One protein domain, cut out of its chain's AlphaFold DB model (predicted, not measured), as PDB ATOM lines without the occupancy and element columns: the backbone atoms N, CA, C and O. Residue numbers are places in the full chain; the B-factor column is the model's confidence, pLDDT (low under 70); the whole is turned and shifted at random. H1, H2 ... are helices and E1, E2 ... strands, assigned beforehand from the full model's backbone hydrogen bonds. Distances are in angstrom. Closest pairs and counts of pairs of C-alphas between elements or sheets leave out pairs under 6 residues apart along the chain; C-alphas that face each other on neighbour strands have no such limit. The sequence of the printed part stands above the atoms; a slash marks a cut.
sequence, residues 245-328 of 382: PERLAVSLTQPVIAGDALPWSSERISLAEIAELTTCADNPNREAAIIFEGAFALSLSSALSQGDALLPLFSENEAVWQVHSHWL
ATOM      1  N   PRO A 245       0.923  33.279 -20.035       91.81
ATOM      2  CA  PRO A 245       0.885  31.825 -19.966       91.81
ATOM      3  C   PRO A 245       2.220  31.202 -20.392       91.81
ATOM      4  O   PRO A 245       2.931  31.724 -21.249       91.81
ATOM      5  N   GLU A 246       2.539  30.041 -19.818       92.88
ATOM      6  CA  GLU A 246       3.770  29.284 -20.118       92.88
ATOM      7  C   GLU A 246       3.498  27.924 -20.779       92.88
ATOM      8  O   GLU A 246       4.431  27.212 -21.159       92.88
ATOM      9  N   ARG A 247       2.222  27.546 -20.900       95.69
ATOM     10  CA  ARG A 247       1.771  26.241 -21.392       95.69
ATOM     11  C   ARG A 247       0.878  26.447 -22.608       95.69
ATOM     12  O   ARG A 247      -0.144  27.118 -22.503       95.69
ATOM     13  N   LEU A 248       1.257  25.877 -23.745       95.19
ATOM     14  CA  LEU A 248       0.515  25.974 -25.001       95.19
ATOM     15  C   LEU A 248      -0.040  24.601 -25.361       95.19
ATOM     16  O   LEU A 248       0.725  23.651 -25.518       95.19
ATOM     17  N   ALA A 249      -1.354  24.507 -25.521       95.06
ATOM     18  CA  ALA A 249      -1.982  23.348 -26.120       95.06
ATOM     19  C   ALA A 249      -2.091  23.516 -27.636       95.06
ATOM     20  O   ALA A 249      -2.376  24.611 -28.121       95.06
ATOM     21  N   VAL A 250      -1.877  22.431 -28.376       93.44
ATOM     22  CA  VAL A 250      -1.965  22.405 -29.838       93.44
ATOM     23  C   VAL A 250      -2.743  21.178 -30.287       93.44
ATOM     24  O   VAL A 250      -2.494  20.075 -29.802       93.44
ATOM     25  N   SER A 251      -3.668  21.378 -31.221       92.00
ATOM     26  CA  SER A 251      -4.405  20.325 -31.921       92.00
ATOM     27  C   SER A 251      -4.262  20.503 -33.429       92.00
ATOM     28  O   SER A 251      -4.103  21.628 -33.918       92.00
ATOM     29  N   LEU A 252      -4.326  19.395 -34.167       90.00
ATOM     30  CA  LEU A 252      -4.345  19.387 -35.625       90.00
ATOM     31  C   LEU A 252      -5.644  18.788 -36.134       90.00
ATOM     32  O   LEU A 252      -6.049  17.704 -35.722       90.00
ATOM     33  N   THR A 253      -6.235  19.457 -37.116       87.00
ATOM     34  CA  THR A 253      -7.360  18.922 -37.876       87.00
ATOM     35  C   THR A 253      -7.030  18.912 -39.360       87.00
ATOM     36  O   THR A 253      -6.135  19.620 -39.840       87.00
ATOM     37  N   GLN A 254      -7.795  18.130 -40.119       85.75
ATOM     38  CA  GLN A 254      -7.822  18.326 -41.564       85.75
ATOM     39  C   GLN A 254      -8.310  19.755 -41.875       85.75
ATOM     40  O   GLN A 254      -9.144  20.283 -41.130       85.75
ATOM     41  N   PRO A 255      -7.807  20.396 -42.945       85.88
ATOM     42  CA  PRO A 255      -8.255  21.725 -43.345       85.88
ATOM     43  C   PRO A 255      -9.758  21.748 -43.626       85.88
ATOM     44  O   PRO A 255     -10.231  21.111 -44.567       85.88
ATOM     45  N   VAL A 256     -10.506  22.503 -42.819       83.25
ATOM     46  CA  VAL A 256     -11.939  22.765 -43.053       83.25
ATOM     47  C   VAL A 256     -12.177  24.127 -43.707       83.25
ATOM     48  O   VAL A 256     -13.272  24.405 -44.192       83.25
ATOM     49  N   ILE A 257     -11.140  24.966 -43.754       78.75
ATOM     50  CA  ILE A 257     -11.122  26.246 -44.460       78.75
ATOM     51  C   ILE A 257     -10.255  26.168 -45.721       78.75
ATOM     52  O   ILE A 257      -9.294  25.404 -45.792       78.75
ATOM     53  N   ALA A 258     -10.583  26.991 -46.716       78.81
ATOM     54  CA  ALA A 258      -9.733  27.200 -47.884       78.81
ATOM     55  C   ALA A 258      -8.699  28.302 -47.601       78.81
ATOM     56  O   ALA A 258      -9.033  29.315 -46.987       78.81
ATOM     57  N   GLY A 259      -7.471  28.133 -48.087       81.25
ATOM     58  CA  GLY A 259      -6.412  29.133 -47.965       81.25
ATOM     59  C   GLY A 259      -5.051  28.593 -48.392       81.25
ATOM     60  O   GLY A 259      -4.894  27.391 -48.611       81.25
ATOM     61  N   ASP A 260      -4.076  29.494 -48.499       85.81
ATOM     62  CA  ASP A 260      -2.686  29.124 -48.755       85.81
ATOM     63  C   ASP A 260      -2.039  28.633 -47.458       85.81
ATOM     64  O   ASP A 260      -2.073  29.312 -46.428       85.81
ATOM     65  N   ALA A 261      -1.454  27.439 -47.507       88.12
ATOM     66  CA  ALA A 261      -0.743  26.871 -46.374       88.12
ATOM     67  C   ALA A 261       0.666  27.464 -46.273       88.12
ATOM     68  O   ALA A 261       1.427  27.465 -47.243       88.12
ATOM     69  N   LEU A 262       1.040  27.918 -45.079       89.12
ATOM     70  CA  LEU A 262       2.401  28.348 -44.792       89.12
ATOM     71  C   LEU A 262       3.312  27.122 -44.634       89.12
ATOM     72  O   LEU A 262       2.885  26.103 -44.088       89.12
ATOM     73  N   PRO A 263       4.573  27.167 -45.084       89.62
ATOM     74  CA  PRO A 263       5.521  26.107 -44.772       89.62
ATOM     75  C   PRO A 263       5.689  25.975 -43.256       89.62
ATOM     76  O   PRO A 263       5.892  26.973 -42.560       89.62
ATOM     77  N   TRP A 264       5.613  24.749 -42.741       89.44
ATOM     78  CA  TRP A 264       5.923  24.485 -41.342       89.44
ATOM     79  C   TRP A 264       7.382  24.845 -41.051       89.44
ATOM     80  O   TRP A 264       8.294  24.411 -41.753       89.44
ATOM     81  N   SER A 265       7.600  25.671 -40.028       79.31
ATOM     82  CA  SER A 265       8.908  26.273 -39.737       79.31
ATOM     83  C   SER A 265       9.551  25.768 -38.444       79.31
ATOM     84  O   SER A 265      10.663  26.181 -38.111       79.31
ATOM     85  N   SER A 266       8.893  24.866 -37.705       77.88
ATOM     86  CA  SER A 266       9.460  24.295 -36.481       77.88
ATOM     87  C   SER A 266      10.405  23.139 -36.803       77.88
ATOM     88  O   SER A 266       9.981  22.070 -37.225       77.88
ATOM     89  N   GLU A 267      11.695  23.320 -36.521       76.06
ATOM     90  CA  GLU A 267      12.709  22.264 -36.677       76.06
ATOM     91  C   GLU A 267      12.690  21.224 -35.541       76.06
ATOM     92  O   GLU A 267      13.409  20.228 -35.588       76.06
ATOM     93  N   ARG A 268      11.915  21.471 -34.478       83.94
ATOM     94  CA  ARG A 268      11.945  20.673 -33.240       83.94
ATOM     95  C   ARG A 268      10.853  19.615 -33.148       83.94
ATOM     96  O   ARG A 268      11.032  18.664 -32.398       83.94
ATOM     97  N   ILE A 269       9.734  19.810 -33.839       89.25
ATOM     98  CA  ILE A 269       8.632  18.849 -33.896       89.25
ATOM     99  C   ILE A 269       7.960  18.954 -35.261       89.25
ATOM    100  O   ILE A 269       7.715  20.065 -35.739       89.25
ATOM    101  N   SER A 270       7.690  17.809 -35.880       91.44
ATOM    102  CA  SER A 270       7.015  17.743 -37.182       91.44
ATOM    103  C   SER A 270       5.495  17.834 -37.027       91.44
ATOM    104  O   SER A 270       4.953  17.470 -35.981       91.44
ATOM    105  N   LEU A 271       4.784  18.286 -38.063       91.12
ATOM    106  CA  LEU A 271       3.315  18.240 -38.067       91.12
ATOM    107  C   LEU A 271       2.813  16.795 -38.031       91.12
ATOM    108  O   LEU A 271       1.824  16.511 -37.360       91.12
ATOM    109  N   ALA A 272       3.510  15.878 -38.705       90.06
ATOM    110  CA  ALA A 272       3.184  14.454 -38.665       90.06
ATOM    111  C   ALA A 272       3.253  13.871 -37.240       90.06
ATOM    112  O   ALA A 272       2.364  13.125 -36.839       90.06
ATOM    113  N   GLU A 273       4.274  14.246 -36.466       91.00
ATOM    114  CA  GLU A 273       4.427  13.813 -35.072       91.00
ATOM    115  C   GLU A 273       3.327  14.386 -34.175       91.00
ATOM    116  O   GLU A 273       2.743  13.653 -33.381       91.00
ATOM    117  N   ILE A 274       2.984  15.671 -34.331       91.19
ATOM    118  CA  ILE A 274       1.846  16.255 -33.607       91.19
ATOM    119  C   ILE A 274       0.561  15.486 -33.948       91.19
ATOM    120  O   ILE A 274      -0.171  15.115 -33.036       91.19
ATOM    121  N   ALA A 275       0.311  15.206 -35.231       89.25
ATOM    122  CA  ALA A 275      -0.902  14.526 -35.685       89.25
ATOM    123  C   ALA A 275      -1.027  13.106 -35.107       89.25
ATOM    124  O   ALA A 275      -2.122  12.674 -34.736       89.25
ATOM    125  N   GLU A 276       0.089  12.380 -35.005       88.75
ATOM    126  CA  GLU A 276       0.129  11.064 -34.365       88.75
ATOM    127  C   GLU A 276      -0.228  11.162 -32.877       88.75
ATOM    128  O   GLU A 276      -1.070  10.404 -32.395       88.75
ATOM    129  N   LEU A 277       0.336  12.139 -32.161       88.38
ATOM    130  CA  LEU A 277       0.085  12.329 -30.730       88.38
ATOM    131  C   LEU A 277      -1.331  12.840 -30.414       88.38
ATOM    132  O   LEU A 277      -1.832  12.604 -29.316       88.38
ATOM    133  N   THR A 278      -1.985  13.527 -31.353       88.56
ATOM    134  CA  THR A 278      -3.380  13.980 -31.217       88.56
ATOM    135  C   THR A 278      -4.401  12.918 -31.640       88.56
ATOM    136  O   THR A 278      -5.602  13.140 -31.501       88.56
ATOM    137  N   THR A 279      -3.961  11.763 -32.151       87.25
ATOM    138  CA  THR A 279      -4.851  10.676 -32.582       87.25
ATOM    139  C   THR A 279      -5.068   9.664 -31.457       87.25
ATOM    140  O   THR A 279      -4.144   8.978 -31.023       87.25
ATOM    141  N   CYS A 280      -6.315   9.496 -31.015       86.81
ATOM    142  CA  CYS A 280      -6.638   8.552 -29.949       86.81
ATOM    143  C   CYS A 280      -6.901   7.143 -30.495       86.81
ATOM    144  O   CYS A 280      -7.911   6.905 -31.154       86.81
ATOM    145  N   ALA A 281      -6.021   6.188 -30.172       84.56
ATOM    146  CA  ALA A 281      -6.091   4.808 -30.673       84.56
ATOM    147  C   ALA A 281      -7.438   4.115 -30.386       84.56
ATOM    148  O   ALA A 281      -7.975   3.427 -31.253       84.56
ATOM    149  N   ASP A 282      -8.001   4.338 -29.196       82.38
ATOM    150  CA  ASP A 282      -9.265   3.725 -28.767       82.38
ATOM    151  C   ASP A 282     -10.510   4.497 -29.237       82.38
ATOM    152  O   ASP A 282     -11.626   3.979 -29.182       82.38
ATOM    153  N   ASN A 283     -10.343   5.740 -29.705       78.88
ATOM    154  CA  ASN A 283     -11.435   6.571 -30.200       78.88
ATOM    155  C   ASN A 283     -10.945   7.513 -31.315       78.88
ATOM    156  O   ASN A 283     -10.657   8.678 -31.046       78.88
ATOM    157  N   PRO A 284     -10.892   7.048 -32.575       75.31
ATOM    158  CA  PRO A 284     -10.347   7.831 -33.686       75.31
ATOM    159  C   PRO A 284     -11.181   9.074 -34.036       75.31
ATOM    160  O   PRO A 284     -10.715   9.919 -34.789       75.31
ATOM    161  N   ASN A 285     -12.404   9.193 -33.506       74.06
ATOM    162  CA  ASN A 285     -13.266  10.361 -33.701       74.06
ATOM    163  C   ASN A 285     -13.103  11.413 -32.590       74.06
ATOM    164  O   ASN A 285     -13.767  12.447 -32.627       74.06
ATOM    165  N   ARG A 286     -12.284  11.137 -31.570       79.12
ATOM    166  CA  ARG A 286     -11.967  12.093 -30.513       79.12
ATOM    167  C   ARG A 286     -10.830  12.982 -30.992       79.12
ATOM    168  O   ARG A 286      -9.723  12.496 -31.203       79.12
ATOM    169  N   GLU A 287     -11.094  14.275 -31.100       82.69
ATOM    170  CA  GLU A 287     -10.020  15.252 -31.247       82.69
ATOM    171  C   GLU A 287      -9.331  15.436 -29.894       82.69
ATOM    172  O   GLU A 287      -9.983  15.561 -28.850       82.69
ATOM    173  N   ALA A 288      -8.004  15.417 -29.906       90.38
ATOM    174  CA  ALA A 288      -7.182  15.643 -28.733       90.38
ATOM    175  C   ALA A 288      -6.144  16.720 -29.028       90.38
ATOM    176  O   ALA A 288      -5.705  16.890 -30.161       90.38
ATOM    177  N   ALA A 289      -5.731  17.424 -27.985       93.44
ATOM    178  CA  ALA A 289      -4.608  18.338 -28.034       93.44
ATOM    179  C   ALA A 289      -3.432  17.787 -27.226       93.44
ATOM    180  O   ALA A 289      -3.592  17.022 -26.271       93.44
ATOM    181  N   ILE A 290      -2.241  18.240 -27.588       93.62
ATOM    182  CA  ILE A 290      -1.005  17.998 -26.850       93.62
ATOM    183  C   ILE A 290      -0.517  19.284 -26.204       93.62
ATOM    184  O   ILE A 290      -0.767  20.377 -26.708       93.62
ATOM    185  N   ILE A 291       0.173  19.152 -25.073       94.56
ATOM    186  CA  ILE A 291       0.620  20.287 -24.266       94.56
ATOM    187  C   ILE A 291       2.130  20.441 -24.392       94.56
ATOM    188  O   ILE A 291       2.887  19.501 -24.153       94.56
ATOM    189  N   PHE A 292       2.556  21.659 -24.700       94.00
ATOM    190  CA  PHE A 292       3.944  22.094 -24.682       94.00
ATOM    191  C   PHE A 292       4.158  23.123 -23.580       94.00
ATOM    192  O   PHE A 292       3.255  23.897 -23.265       94.00
ATOM    193  N   GLU A 293       5.364  23.173 -23.016       94.19
ATOM    194  CA  GLU A 293       5.663  24.033 -21.866       94.19
ATOM    195  C   GLU A 293       6.954  24.848 -22.058       94.19
ATOM    196  O   GLU A 293       7.859  24.487 -22.822       94.19
ATOM    197  N   GLY A 294       7.031  25.976 -21.350       91.62
ATOM    198  CA  GLY A 294       8.219  26.812 -21.217       91.62
ATOM    199  C   GLY A 294       8.725  27.390 -22.539       91.62
ATOM    200  O   GLY A 294       7.963  27.821 -23.405       91.62
ATOM    201  N   ALA A 295      10.050  27.394 -22.717       90.12
ATOM    202  CA  ALA A 295      10.688  27.973 -23.901       90.12
ATOM    203  C   ALA A 295      10.230  27.323 -25.219       90.12
ATOM    204  O   ALA A 295      10.266  27.968 -26.268       90.12
ATOM    205  N   PHE A 296       9.804  26.055 -25.180       91.00
ATOM    206  CA  PHE A 296       9.306  25.385 -26.372       91.00
ATOM    207  C   PHE A 296       7.914  25.880 -26.771       91.00
ATOM    208  O   PHE A 296       7.712  26.201 -27.938       91.00
ATOM    209  N   ALA A 297       7.005  26.042 -25.805       92.56
ATOM    210  CA  ALA A 297       5.686  26.630 -26.037       92.56
ATOM    211  C   ALA A 297       5.782  28.036 -26.652       92.56
ATOM    212  O   ALA A 297       5.113  28.329 -27.640       92.56
ATOM    213  N   LEU A 298       6.677  28.883 -26.127       88.94
ATOM    214  CA  LEU A 298       6.915  30.233 -26.652       88.94
ATOM    215  C   LEU A 298       7.443  30.218 -28.093       88.94
ATOM    216  O   LEU A 298       6.950  30.956 -28.948       88.94
ATOM    217  N   SER A 299       8.427  29.359 -28.377       87.06
ATOM    218  CA  SER A 299       8.972  29.201 -29.730       87.06
ATOM    219  C   SER A 299       7.907  28.723 -30.715       87.06
ATOM    220  O   SER A 299       7.853  29.219 -31.838       87.06
ATOM    221  N   LEU A 300       7.070  27.768 -30.301       89.00
ATOM    222  CA  LEU A 300       6.006  27.226 -31.134       89.00
ATOM    223  C   LEU A 300       4.919  28.272 -31.388       89.00
ATOM    224  O   LEU A 300       4.557  28.497 -32.536       89.00
ATOM    225  N   SER A 301       4.472  28.990 -30.353       88.25
ATOM    226  CA  SER A 301       3.524  30.094 -30.520       88.25
ATOM    227  C   SER A 301       4.047  31.148 -31.492       88.25
ATOM    228  O   SER A 301       3.284  31.611 -32.330       88.25
ATOM    229  N   SER A 302       5.333  31.508 -31.426       83.94
ATOM    230  CA  SER A 302       5.914  32.470 -32.368       83.94
ATOM    231  C   SER A 302       5.921  31.964 -33.813       83.94
ATOM    232  O   SER A 302       5.880  32.789 -34.723       83.94
ATOM    233  N   ALA A 303       6.005  30.650 -34.039       81.88
ATOM    234  CA  ALA A 303       5.872  30.062 -35.370       81.88
ATOM    235  C   ALA A 303       4.413  30.108 -35.853       81.88
ATOM    236  O   ALA A 303       4.158  30.454 -37.004       81.88
ATOM    237  N   LEU A 304       3.454  29.843 -34.958       84.88
ATOM    238  CA  LEU A 304       2.021  29.883 -35.262       84.88
ATOM    239  C   LEU A 304       1.516  31.301 -35.564       84.88
ATOM    240  O   LEU A 304       0.702  31.482 -36.465       84.88
ATOM    241  N   SER A 305       2.040  32.316 -34.873       77.44
ATOM    242  CA  SER A 305       1.675  33.726 -35.080       77.44
ATOM    243  C   SER A 305       2.203  34.340 -36.384       77.44
ATOM    244  O   SER A 305       1.960  35.515 -36.633       77.44
ATOM    245  N   GLN A 306       2.935  33.589 -37.217       65.25
ATOM    246  CA  GLN A 306       3.362  34.065 -38.541       65.25
ATOM    247  C   GLN A 306       2.213  34.082 -39.563       65.25
ATOM    248  O   GLN A 306       2.362  34.674 -40.629       65.25
ATOM    249  N   GLY A 307       1.081  33.438 -39.256       60.00
ATOM    250  CA  GLY A 307      -0.132  33.520 -40.060       60.00
ATOM    251  C   GLY A 307      -1.027  34.681 -39.632       60.00
ATOM    252  O   GLY A 307      -1.355  34.812 -38.458       60.00
ATOM    253  N   ASP A 308      -1.492  35.475 -40.598       56.25
ATOM    254  CA  ASP A 308      -2.483  36.546 -40.377       56.25
ATOM    255  C   ASP A 308      -3.916  36.007 -40.141       56.25
ATOM    256  O   ASP A 308      -4.857  36.774 -39.925       56.25
ATOM    257  N   ALA A 309      -4.111  34.686 -40.211       60.56
ATOM    258  CA  ALA A 309      -5.407  34.032 -40.071       60.56
ATOM    259  C   ALA A 309      -5.638  33.512 -38.643       60.56
ATOM    260  O   ALA A 309      -4.744  32.932 -38.034       60.56
ATOM    261  N   LEU A 310      -6.879  33.640 -38.158       62.69
ATOM    262  CA  LEU A 310      -7.345  33.109 -36.863       62.69
ATOM    263  C   LEU A 310      -7.107  31.598 -36.696       62.69
ATOM    264  O   LEU A 310      -6.941  31.137 -35.574       62.69
ATOM    265  N   LEU A 311      -7.098  30.843 -37.799       73.06
ATOM    266  CA  LEU A 311      -6.831  29.404 -37.845       73.06
ATOM    267  C   LEU A 311      -5.844  29.131 -38.989       73.06
ATOM    268  O   LEU A 311      -6.272  28.918 -40.125       73.06
ATOM    269  N   PRO A 312      -4.530  29.235 -38.748       82.19
ATOM    270  CA  PRO A 312      -3.536  29.144 -39.809       82.19
ATOM    271  C   PRO A 312      -3.433  27.723 -40.389       82.19
ATOM    272  O   PRO A 312      -3.464  26.719 -39.671       82.19
ATOM    273  N   LEU A 313      -3.282  27.652 -41.714       89.38
ATOM    274  CA  LEU A 313      -2.967  26.425 -42.439       89.38
ATOM    275  C   LEU A 313      -1.452  26.288 -42.562       89.38
ATOM    276  O   LEU A 313      -0.776  27.234 -42.970       89.38
ATOM    277  N   PHE A 314      -0.930  25.100 -42.274       91.19
ATOM    278  CA  PHE A 314       0.484  24.786 -42.433       91.19
ATOM    279  C   PHE A 314       0.693  23.552 -43.300       91.19
ATOM    280  O   PHE A 314      -0.142  22.650 -43.328       91.19
ATOM    281  N   SER A 315       1.816  23.516 -44.016       91.94
ATOM    282  CA  SER A 315       2.194  22.406 -44.885       91.94
ATOM    283  C   SER A 315       3.546  21.805 -44.515       91.94
ATOM    284  O   SER A 315       4.507  22.520 -44.228       91.94
ATOM    285  N   GLU A 316       3.619  20.476 -44.551       91.81
ATOM    286  CA  GLU A 316       4.832  19.686 -44.346       91.81
ATOM    287  C   GLU A 316       4.762  18.438 -45.237       91.81
ATOM    288  O   GLU A 316       3.792  17.688 -45.176       91.81
ATOM    289  N   ASN A 317       5.778  18.207 -46.077       89.00
ATOM    290  CA  ASN A 317       5.854  17.037 -46.968       89.00
ATOM    291  C   ASN A 317       4.573  16.796 -47.801       89.00
ATOM    292  O   ASN A 317       4.070  15.678 -47.853       89.00
ATOM    293  N   GLU A 318       4.037  17.850 -48.427       85.50
ATOM    294  CA  GLU A 318       2.780  17.855 -49.211       85.50
ATOM    295  C   GLU A 318       1.484  17.660 -48.398       85.50
ATOM    296  O   GLU A 318       0.396  17.896 -48.927       85.50
ATOM    297  N   ALA A 319       1.566  17.307 -47.112       90.56
ATOM    298  CA  ALA A 319       0.416  17.286 -46.220       90.56
ATOM    299  C   ALA A 319       0.084  18.704 -45.748       90.56
ATOM    300  O   ALA A 319       0.981  19.495 -45.454       90.56
ATOM    301  N   VAL A 320      -1.210  19.013 -45.654       91.69
ATOM    302  CA  VAL A 320      -1.713  20.295 -45.151       91.69
ATOM    303  C   VAL A 320      -2.548  20.043 -43.908       91.69
ATOM    304  O   VAL A 320      -3.440  19.195 -43.917       91.69
ATOM    305  N   TRP A 321      -2.272  20.813 -42.863       90.69
ATOM    306  CA  TRP A 321      -2.939  20.735 -41.575       90.69
ATOM    307  C   TRP A 321      -3.483  22.096 -41.183       90.69
ATOM    308  O   TRP A 321      -2.856  23.129 -41.428       90.69
ATOM    309  N   GLN A 322      -4.643  22.087 -40.541       89.25
ATOM    310  CA  GLN A 322      -5.141  23.247 -39.826       89.25
ATOM    311  C   GLN A 322      -4.711  23.125 -38.370       89.25
ATOM    312  O   GLN A 322      -4.990  22.116 -37.720       89.25
ATOM    313  N   VAL A 323      -3.992  24.137 -37.887       89.38
ATOM    314  CA  VAL A 323      -3.427  24.135 -36.539       89.38
ATOM    315  C   VAL A 323      -4.294  24.991 -35.636       89.38
ATOM    316  O   VAL A 323      -4.514  26.171 -35.906       89.38
ATOM    317  N   HIS A 324      -4.744  24.398 -34.539       89.12
ATOM    318  CA  HIS A 324      -5.470  25.086 -33.480       89.12
ATOM    319  C   HIS A 324      -4.575  25.155 -32.255       89.12
ATOM    320  O   HIS A 324      -3.896  24.181 -31.922       89.12
ATOM    321  N   SER A 325      -4.556  26.298 -31.579       90.81
ATOM    322  CA  SER A 325      -3.754  26.464 -30.375       90.81
ATOM    323  C   SER A 325      -4.474  27.283 -29.319       90.81
ATOM    324  O   SER A 325      -5.266  28.173 -29.626       90.81
ATOM    325  N   HIS A 326      -4.187  26.960 -28.063       91.81
ATOM    326  CA  HIS A 326      -4.787  27.605 -26.905       91.81
ATOM    327  C   HIS A 326      -3.764  27.707 -25.779       91.81
ATOM    328  O   HIS A 326      -3.089  26.733 -25.436       91.81
ATOM    329  N   TRP A 327      -3.623  28.901 -25.214       93.75
ATOM    330  CA  TRP A 327      -2.779  29.108 -24.046       93.75
ATOM    331  C   TRP A 327      -3.514  28.648 -22.791       93.75
ATOM    332  O   TRP A 327      -4.608  29.124 -22.506       93.75
ATOM    333  N   LEU A 328      -2.885  27.760 -22.025       95.62
ATOM    334  CA  LEU A 328      -3.475  27.149 -20.840       95.62
ATOM    335  C   LEU A 328      -3.140  27.932 -19.569       95.62
ATOM    336  O   LEU A 328      -2.003  28.368 -19.360       95.62
TER     337      LEU A 328
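AT A GLANCE: This is residues 245 to 328 of the 382 residues of an uncharacterized protein of Brevefilum fermentans (UniProt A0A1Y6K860). A strongly twisted sheet of four strands has both named helices, H1 and H2, over one face, in two layers. The 84 printed residues hold E1, H1, E2, H2, E3, E4, class mixed; the sheet runs E2 E1 E4 E3, all antiparallel. The whole is compact, radius of gyration of the C-alphas 12.3 A, spans 32 by 27 by 22 A.

HOW THE PARTS SIT: Look first at E1, residues 247 to 253, antiparallel to E2, residues 290 to 293 (N 250 to O 290, 2.9 A), and to E4, residues 319 to 328 (N 251 to O 324, 2.9 A). H1, residues 271 to 277, is on the sheet; its closest C-alphas with E1 are Ala 275 and Leu 252, 6.0 A. H2, residues 294 to 304, is on the same face, height over the sheet 7.2 A; Ala 297 and Leu 248 of E1 have the closest C-alphas, 5.3 A. H1 and H2 are apart; in both, every O i to N i+4 pair is within hydrogen-bond range. E3, residues 313 to 316, forms a hairpin with E4 (N 314 to O 321, 2.9 A).

IN THESE COORDINATES: Find C-alpha 247 at (1.771, 26.241, -21.392); E1 runs 20.2 A, H2 15.7 A, and E4 27.5 A to C-alpha 328 at (-3.475, 27.149, -20.840).

THE WHOLE: The farthest C-alphas, Asp 282 and Asp 308, are 35.5 A apart. The printed part has no cut; the links E1 to H1 and H1 to E2 are long. Residues 306 to 310 are under pLDDT 70.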